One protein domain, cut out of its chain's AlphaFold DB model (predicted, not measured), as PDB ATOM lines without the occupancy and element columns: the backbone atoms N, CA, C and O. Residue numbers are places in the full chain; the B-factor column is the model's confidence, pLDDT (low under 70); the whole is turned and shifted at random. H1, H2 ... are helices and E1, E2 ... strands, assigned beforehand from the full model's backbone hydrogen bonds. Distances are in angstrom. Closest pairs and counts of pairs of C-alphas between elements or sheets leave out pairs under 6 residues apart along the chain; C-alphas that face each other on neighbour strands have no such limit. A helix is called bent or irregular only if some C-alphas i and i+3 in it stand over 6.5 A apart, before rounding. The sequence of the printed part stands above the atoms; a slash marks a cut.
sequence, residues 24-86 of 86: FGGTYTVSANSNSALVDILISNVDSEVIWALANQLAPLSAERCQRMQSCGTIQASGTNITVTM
ATOM      1  N   PHE A  24     253.100 186.913 222.850       89.50
ATOM      2  CA  PHE A  24     251.665 186.775 222.631       89.50
ATOM      3  C   PHE A  24     251.342 185.942 221.377       89.50
ATOM      4  O   PHE A  24     250.182 185.823 220.996       89.50
ATOM      5  N   GLY A  25     252.341 185.365 220.700       87.38
ATOM      6  CA  GLY A  25     252.140 184.625 219.448       87.38
ATOM      7  C   GLY A  25     251.916 185.516 218.218       87.38
ATOM      8  O   GLY A  25     251.537 185.007 217.167       87.38
ATOM      9  N   GLY A  26     252.116 186.831 218.350       89.25
ATOM     10  CA  GLY A  26     252.096 187.812 217.262       89.25
ATOM     11  C   GLY A  26     253.501 188.293 216.920       89.25
ATOM     12  O   GLY A  26     254.465 187.554 217.052       89.25
ATOM     13  N   THR A  27     253.639 189.554 216.525       88.69
ATOM     14  CA  THR A  27     254.908 190.171 216.113       88.69
ATOM     15  C   THR A  27     255.116 191.529 216.776       88.69
ATOM     16  O   THR A  27     254.177 192.164 217.268       88.69
ATOM     17  N   TYR A  28     256.362 191.996 216.753       88.06
ATOM     18  CA  TYR A  28     256.693 193.405 216.927       88.06
ATOM     19  C   TYR A  28     257.007 194.005 215.558       88.06
ATOM     20  O   TYR A  28     257.728 193.407 214.766       88.06
ATOM     21  N   THR A  29     256.489 195.186 215.245       88.12
ATOM     22  CA  THR A  29     256.890 195.895 214.023       88.12
ATOM     23  C   THR A  29     257.206 197.337 214.341       88.12
ATOM     24  O   THR A  29     256.390 198.032 214.937       88.12
ATOM     25  N   VAL A  30     258.378 197.782 213.900       89.06
ATOM     26  CA  VAL A  30     258.805 199.177 213.985       89.06
ATOM     27  C   VAL A  30     258.595 199.821 212.621       89.06
ATOM     28  O   VAL A  30     259.017 199.266 211.606       89.06
ATOM     29  N   SER A  31     257.934 200.970 212.590       89.75
ATOM     30  CA  SER A  31     257.719 201.770 211.385       89.75
ATOM     31  C   SER A  31     258.225 203.190 211.607       89.75
ATOM     32  O   SER A  31     258.203 203.705 212.724       89.75
ATOM     33  N   ALA A  32     258.707 203.825 210.538       90.94
ATOM     34  CA  ALA A  32     259.049 205.241 210.593       90.94
ATOM     35  C   ALA A  32     257.768 206.067 210.766       90.94
ATOM     36  O   ALA A  32     256.807 205.861 210.023       90.94
ATOM     37  N   ASN A  33     257.769 206.993 211.725       93.38
ATOM     38  CA  ASN A  33     256.674 207.939 211.897       93.38
ATOM     39  C   ASN A  33     256.807 209.101 210.893       93.38
ATOM     40  O   ASN A  33     257.873 209.341 210.318       93.38
ATOM     41  N   SER A  34     255.723 209.849 210.677       93.00
ATOM     42  CA  SER A  34     255.750 211.070 209.863       93.00
ATOM     43  C   SER A  34     256.661 212.151 210.456       93.00
ATOM     44  O   SER A  34     257.275 212.917 209.712       93.00
ATOM     45  N   ASN A  35     256.797 212.190 211.784       93.81
ATOM     46  CA  ASN A  35     257.882 212.878 212.461       93.81
ATOM     47  C   ASN A  35     259.126 211.979 212.455       93.81
ATOM     48  O   ASN A  35     259.166 210.960 213.136       93.81
ATOM     49  N   SER A  36     260.160 212.386 211.721       92.69
ATOM     50  CA  SER A  36     261.386 211.600 211.537       92.69
ATOM     51  C   SER A  36     262.198 211.368 212.814       92.69
ATOM     52  O   SER A  36     263.091 210.523 212.811       92.69
ATOM     53  N   ALA A  37     261.913 212.105 213.891       93.44
ATOM     54  CA  ALA A  37     262.525 211.883 215.197       93.44
ATOM     55  C   ALA A  37     261.838 210.773 216.011       93.44
ATOM     56  O   ALA A  37     262.376 210.383 217.044       93.44
ATOM     57  N   LEU A  38     260.669 210.294 215.572       93.25
ATOM     58  CA  LEU A  38     259.841 209.327 216.289       93.25
ATOM     59  C   LEU A  38     259.695 208.024 215.499       93.25
ATOM     60  O   LEU A  38     259.882 207.969 214.277       93.25
ATOM     61  N   VAL A  39     259.308 206.968 216.203       94.44
ATOM     62  CA  VAL A  39     258.988 205.668 215.602       94.44
ATOM     63  C   VAL A  39     257.677 205.130 216.141       94.44
ATOM     64  O   VAL A  39     257.339 205.343 217.302       94.44
ATOM     65  N   ASP A  40     256.966 204.379 215.305       94.69
ATOM     66  CA  ASP A  40     255.759 203.669 215.710       94.69
ATOM     67  C   ASP A  40     256.075 202.190 215.911       94.69
ATOM     68  O   ASP A  40     256.566 201.510 215.004       94.69
ATOM     69  N   ILE A  41     255.782 201.687 217.104       93.81
ATOM     70  CA  ILE A  41     255.926 200.283 217.473       93.81
ATOM     71  C   ILE A  41     254.534 199.673 217.558       93.81
ATOM     72  O   ILE A  41     253.743 200.042 218.420       93.81
ATOM     73  N   LEU A  42     254.249 198.709 216.689       94.31
ATOM     74  CA  LEU A  42     253.049 197.883 216.755       94.31
ATOM     75  C   LEU A  42     253.383 196.541 217.417       94.31
ATOM     76  O   LEU A  42     254.313 195.841 217.015       94.31
ATOM     77  N   ILE A  43     252.590 196.191 218.423       94.38
ATOM     78  CA  ILE A  43     252.571 194.906 219.117       94.38
ATOM     79  C   ILE A  43     251.282 194.207 218.708       94.38
ATOM     80  O   ILE A  43     250.199 194.710 219.014       94.38
ATOM     81  N   SER A  44     251.383 193.070 218.022       94.56
ATOM     82  CA  SER A  44     250.208 192.337 217.546       94.56
ATOM     83  C   SER A  44     249.890 191.096 218.375       94.56
ATOM     84  O   SER A  44     250.736 190.583 219.114       94.56
ATOM     85  N   ASN A  45     248.652 190.619 218.220       94.81
ATOM     86  CA  ASN A  45     248.107 189.422 218.865       94.81
ATOM     87  C   ASN A  45     248.133 189.448 220.402       94.81
ATOM     88  O   ASN A  45     248.193 188.406 221.044       94.81
ATOM     89  N   VAL A  46     248.081 190.637 221.002       95.12
ATOM     90  CA  VAL A  46     247.911 190.789 222.447       95.12
ATOM     91  C   VAL A  46     246.509 190.324 222.826       95.12
ATOM     92  O   VAL A  46     245.527 190.739 222.206       95.12
ATOM     93  N   ASP A  47     246.414 189.489 223.859       94.19
ATOM     94  CA  ASP A  47     245.130 189.017 224.368       94.19
ATOM     95  C   ASP A  47     244.237 190.201 224.779       94.19
ATOM     96  O   ASP A  47     244.658 191.123 225.489       94.19
ATOM     97  N   SER A  48     242.986 190.166 224.323       91.44
ATOM     98  CA  SER A  48     241.969 191.175 224.614       91.44
ATOM     99  C   SER A  48     241.720 191.384 226.112       91.44
ATOM    100  O   SER A  48     241.352 192.490 226.512       91.44
ATOM    101  N   GLU A  49     241.964 190.370 226.948       91.31
ATOM    102  CA  GLU A  49     241.803 190.471 228.401       91.31
ATOM    103  C   GLU A  49     242.883 191.349 229.050       91.31
ATOM    104  O   GLU A  49     242.628 192.003 230.063       91.31
ATOM    105  N   VAL A  50     244.083 191.418 228.459       93.00
ATOM    106  CA  VAL A  50     245.238 192.138 229.035       93.00
ATOM    107  C   VAL A  50     245.646 193.378 228.247       93.00
ATOM    108  O   VAL A  50     246.444 194.177 228.742       93.00
ATOM    109  N   ILE A  51     245.090 193.587 227.051       95.12
ATOM    110  CA  ILE A  51     245.518 194.647 226.132       95.12
ATOM    111  C   ILE A  51     245.474 196.045 226.760       95.12
ATOM    112  O   ILE A  51     246.405 196.832 226.602       95.12
ATOM    113  N   TRP A  52     244.442 196.346 227.549       94.69
ATOM    114  CA  TRP A  52     244.305 197.635 228.230       94.69
ATOM    115  C   TRP A  52     245.304 197.810 229.372       94.69
ATOM    116  O   TRP A  52     245.809 198.912 229.589       94.69
ATOM    117  N   ALA A  53     245.591 196.737 230.108       95.19
ATOM    118  CA  ALA A  53     246.578 196.766 231.179       95.19
ATOM    119  C   ALA A  53     247.979 196.992 230.600       95.19
ATOM    120  O   ALA A  53     248.696 197.875 231.068       95.19
ATOM    121  N   LEU A  54     248.323 196.268 229.532       95.38
ATOM    122  CA  LEU A  54     249.595 196.428 228.838       95.38
ATOM    123  C   LEU A  54     249.720 197.815 228.195       95.38
ATOM    124  O   LEU A  54     250.732 198.483 228.382       95.38
ATOM    125  N   ALA A  55     248.680 198.305 227.513       95.75
ATOM    126  CA  ALA A  55     248.691 199.651 226.939       95.75
ATOM    127  C   ALA A  55     248.899 200.725 228.020       95.75
ATOM    128  O   ALA A  55     249.685 201.648 227.843       95.75
ATOM    129  N   ASN A  56     248.270 200.588 229.188       96.56
ATOM    130  CA  ASN A  56     248.509 201.514 230.297       96.56
ATOM    131  C   ASN A  56     249.928 201.422 230.874       96.56
ATOM    132  O   ASN A  56     250.464 202.441 231.293       96.56
ATOM    133  N   GLN A  57     250.547 200.239 230.881       96.19
ATOM    134  CA  GLN A  57     251.946 200.078 231.294       96.19
ATOM    135  C   GLN A  57     252.933 200.694 230.298       96.19
ATOM    136  O   GLN A  57     254.001 201.147 230.701       96.19
ATOM    137  N   LEU A  58     252.579 200.719 229.012       95.56
ATOM    138  CA  LEU A  58     253.399 201.298 227.949       95.56
ATOM    139  C   LEU A  58     253.198 202.811 227.796       95.56
ATOM    140  O   LEU A  58     254.085 203.483 227.280       95.56
ATOM    141  N   ALA A  59     252.081 203.369 228.269       96.56
ATOM    142  CA  ALA A  59     251.788 204.799 228.152       96.56
ATOM    143  C   ALA A  59     252.905 205.725 228.694       96.56
ATOM    144  O   ALA A  59     253.223 206.704 228.022       96.56
ATOM    145  N   PRO A  60     253.587 205.421 229.819       96.38
ATOM    146  CA  PRO A  60     254.701 206.243 230.302       96.38
ATOM    147  C   PRO A  60     255.954 206.195 229.417       96.38
ATOM    148  O   PRO A  60     256.850 207.025 229.592       96.38
ATOM    149  N   LEU A  61     256.044 205.209 228.519       94.88
ATOM    150  CA  LEU A  61     257.144 205.041 227.570       94.88
ATOM    151  C   LEU A  61     256.879 205.738 226.234       94.88
ATOM    152  O   LEU A  61     257.832 205.944 225.491       94.88
ATOM    153  N   SER A  62     255.628 206.107 225.933       96.12
ATOM    154  CA  SER A  62     255.309 206.822 224.697       96.12
ATOM    155  C   SER A  62     255.985 208.196 224.651       96.12
ATOM    156  O   SER A  62     256.410 208.734 225.677       96.12
ATOM    157  N   ALA A  63     256.029 208.803 223.467       96.31
ATOM    158  CA  ALA A  63     256.615 210.123 223.258       96.31
ATOM    159  C   ALA A  63     255.992 211.209 224.166       96.31
ATOM    160  O   ALA A  63     256.693 212.103 224.640       96.31
ATOM    161  N   GLU A  64     254.690 211.117 224.472       94.69
ATOM    162  CA  GLU A  64     254.009 212.022 225.417       94.69
ATOM    163  C   GLU A  64     254.181 211.626 226.895       94.69
ATOM    164  O   GLU A  64     253.842 212.407 227.785       94.69
ATOM    165  N   ARG A  65     254.714 210.428 227.177       94.56
ATOM    166  CA  ARG A  65     254.962 209.890 228.528       94.56
ATOM    167  C   ARG A  65     253.724 209.935 229.426       94.56
ATOM    168  O   ARG A  65     253.789 210.293 230.606       94.56
ATOM    169  N   CYS A  66     252.580 209.598 228.851       93.88
ATOM    170  CA  CYS A  66     251.291 209.686 229.516       93.88
ATOM    171  C   CYS A  66     251.192 208.734 230.713       93.88
ATOM    172  O   CYS A  66     251.770 207.653 230.734       93.88
ATOM    173  N   GLN A  67     250.375 209.086 231.708       93.62
ATOM    174  CA  GLN A  67     250.115 208.179 232.834       93.62
ATOM    175  C   GLN A  67     249.229 206.985 232.450       93.62
ATOM    176  O   GLN A  67     249.289 205.943 233.099       93.62
ATOM    177  N   ARG A  68     248.364 207.156 231.443       93.00
ATOM    178  CA  ARG A  68     247.423 206.148 230.936       93.00
ATOM    179  C   ARG A  68     247.208 206.330 229.442       93.00
ATOM    180  O   ARG A  68     247.366 207.435 228.929       93.00
ATOM    181  N   MET A  69     246.799 205.261 228.765       94.50
ATOM    182  CA  MET A  69     246.594 205.285 227.317       94.50
ATOM    183  C   MET A  69     245.389 206.139 226.908       94.50
ATOM    184  O   MET A  69     245.476 206.885 225.943       94.50
ATOM    185  N   GLN A  70     244.288 206.103 227.665       90.25
ATOM    186  CA  GLN A  70     243.047 206.791 227.277       90.25
ATOM    187  C   GLN A  70     243.186 208.317 227.164       90.25
ATOM    188  O   GLN A  70     242.349 208.960 226.537       90.25
ATOM    189  N   SER A  71     244.206 208.904 227.790       87.94
ATOM    190  CA  SER A  71     244.495 210.338 227.730       87.94
ATOM    191  C   SER A  71     245.645 210.678 226.777       87.94
ATOM    192  O   SER A  71     246.163 211.786 226.860       87.94
ATOM    193  N   CYS A  72     246.094 209.733 225.949       91.25
ATOM    194  CA  CYS A  72     247.340 209.835 225.198       91.25
ATOM    195  C   CYS A  72     247.116 209.685 223.692       91.25
ATOM    196  O   CYS A  72     246.462 208.739 223.258       91.25
ATOM    197  N   GLY A  73     247.683 210.586 222.885       93.50
ATOM    198  CA  GLY A  73     247.612 210.483 221.421       93.50
ATOM    199  C   GLY A  73     248.604 209.471 220.837       93.50
ATOM    200  O   GLY A  73     248.326 208.834 219.820       93.50
ATOM    201  N   THR A  74     249.740 209.305 221.513       95.69
ATOM    202  CA  THR A  74     250.914 208.506 221.110       95.69
ATOM    203  C   THR A  74     250.882 207.057 221.587       95.69
ATOM    204  O   THR A  74     251.874 206.341 221.485       95.69
ATOM    205  N   ILE A  75     249.751 206.586 222.105       97.12
ATOM    206  CA  ILE A  75     249.529 205.161 222.334       97.12
ATOM    207  C   ILE A  75     248.065 204.821 222.093       97.12
ATOM    208  O   ILE A  75     247.166 205.534 222.529       97.12
ATOM    209  N   GLN A  76     247.819 203.723 221.389       95.75
ATOM    210  CA  GLN A  76     246.478 203.285 221.019       95.75
ATOM    211  C   GLN A  76     246.396 201.766 221.121       95.75
ATOM    212  O   GLN A  76     247.298 201.063 220.671       95.75
ATOM    213  N   ALA A  77     245.306 201.254 221.689       94.62
ATOM    214  CA  ALA A  77     244.972 199.835 221.620       94.62
ATOM    215  C   ALA A  77     243.697 199.648 220.800       94.62
ATOM    216  O   ALA A  77     242.716 200.366 220.996       94.62
ATOM    217  N   SER A  78     243.712 198.678 219.891       92.56
ATOM    218  CA  SER A  78     242.576 198.351 219.033       92.56
ATOM    219  C   SER A  78     242.569 196.862 218.708       92.56
ATOM    220  O   SER A  78     243.564 196.320 218.227       92.56
ATOM    221  N   GLY A  79     241.445 196.188 218.969       91.50
ATOM    222  CA  GLY A  79     241.339 194.737 218.809       91.50
ATOM    223  C   GLY A  79     242.372 194.007 219.671       91.50
ATOM    224  O   GLY A  79     242.303 194.071 220.893       91.50
ATOM    225  N   THR A  80     243.328 193.343 219.020       95.50
ATOM    226  CA  THR A  80     244.463 192.626 219.633       95.50
ATOM    227  C   THR A  80     245.807 193.333 219.413       95.50
ATOM    228  O   THR A  80     246.871 192.746 219.597       95.50
ATOM    229  N   ASN A  81     245.782 194.598 218.989       96.19
ATOM    230  CA  ASN A  81     246.967 195.362 218.619       96.19
ATOM    231  C   ASN A  81     247.174 196.564 219.541       96.19
ATOM    232  O   ASN A  81     246.225 197.284 219.856       96.19
ATOM    233  N   ILE A  82     248.429 196.823 219.906       97.12
ATOM    234  CA  ILE A  82     248.850 198.056 220.578       97.12
ATOM    235  C   ILE A  82     249.846 198.770 219.676       97.12
ATOM    236  O   ILE A  82     250.860 198.184 219.310       97.12
ATOM    237  N   THR A  83     249.590 200.035 219.368       97.00
ATOM    238  CA  THR A  83     250.551 200.921 218.708       97.00
ATOM    239  C   THR A  83     251.062 201.937 219.716       97.00
ATOM    240  O   THR A  83     250.262 202.592 220.384       97.00
ATOM    241  N   VAL A  84     252.379 202.081 219.821       97.19
ATOM    242  CA  VAL A  84     253.053 203.065 220.675       97.19
ATOM    243  C   VAL A  84     253.997 203.893 219.818       97.19
ATOM    244  O   VAL A  84     254.898 203.343 219.191       97.19
ATOM    245  N   THR A  85     253.810 205.204 219.816       97.44
ATOM    246  CA  THR A  85     254.755 206.160 219.239       97.44
ATOM    247  C   THR A  85     255.766 206.548 220.313       97.44
ATOM    248  O   THR A  85     255.370 206.970 221.405       97.44
ATOM    249  N   MET A  86     257.055 206.396 220.016       93.38
ATOM    250  CA  MET A  86     258.181 206.649 220.928       93.38
ATOM    251  C   MET A  86     259.055 207.783 220.410       93.38
ATOM    252  O   MET A  86     259.250 207.842 219.173       93.38
TER     253      MET A  86
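AT A GLANCE: This is residues 24 to 86 of the 86 residues of an uncharacterized protein of Vibrio sp. C7 (UniProt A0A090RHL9). One antiparallel sheet of four strands makes a wall, with a single helix, H1, over one face, where it covers the half made by E4 and E3; the other face has no named helix. H1 runs along the strands, and E1 forms the far edge of the sheet, beyond E2. The printed part has 63 residues, with named elements in the order E1, E2, H1, E3, E4 along the chain and the sheet order E1, E2, E4, E3. The class is mixed, helices and strands, though under half of the residues are in named elements. The whole is compact, with a radius of gyration of the C-alphas of 11.0 A and spans of 32 by 24 by 14 A.

IN THESE COORDINATES: E1, residues 28 to 32, begins at C-alpha 28, (256.693, 193.405, 216.927), and is 13.6 A long. E2, residues 39 to 43, measures 13.0 A. H1, residues 51 to 61, begins at C-alpha 51, (245.518, 194.647, 226.132), and measures 15.7 A; it is irregular, but only just, with C-alphas 57 and 60 6.8 A apart. E3, residues 75 to 78, measures 10.3 A. E4, residues 81 to 85, measures 13.3 A and ends at C-alpha 85, (254.755, 206.160, 219.239).

HOW THE PARTS SIT: E1 and E2 form an antiparallel hairpin at 158 degrees, with N 31 and O 40 2.8 A apart, within hydrogen-bond range. E2 and E4 are antiparallel neighbours at 162 degrees, with N 41 and O 84 at 2.8 A. E4 and E3 form a second antiparallel hairpin, at 165 degrees, with N 83 and O 76 at 2.8 A. E1 and E3 are the edge strands and are apart. H1 is on the sheet at a height over the sheet of 8.6 A, over E4 and E3, and on the local plane its line and that of E4 stand at 9 degrees. The closest C-alphas of H1 and E3, those of Ala 59 and Ile 75, are 6.3 A apart; those of H1 and E4, Ala 55 and Ile 82, are 6.6 A apart. The arrangement has two layers, a helix on one face of a sheet. E2, H1 and E3 form a split strand-helix-strand unit, two strands that run the same way with E4 between them in the sheet, and its crossover is right-handed. In H1, 5 of 7 O i to N i+4 pairs are within hydrogen-bond range.

THE WHOLE: The two C-alphas farthest apart, those of Ser 36 and Glu 49, are 33.4 A apart. The printed part has no cut and ends at Met 86, the chain's last residue. The link from H1 to E3, residues 62 to 74, is long, and that from E3 to E4 is tight. The mean pLDDT of the printed part is 93.6, and no printed residue is under 70.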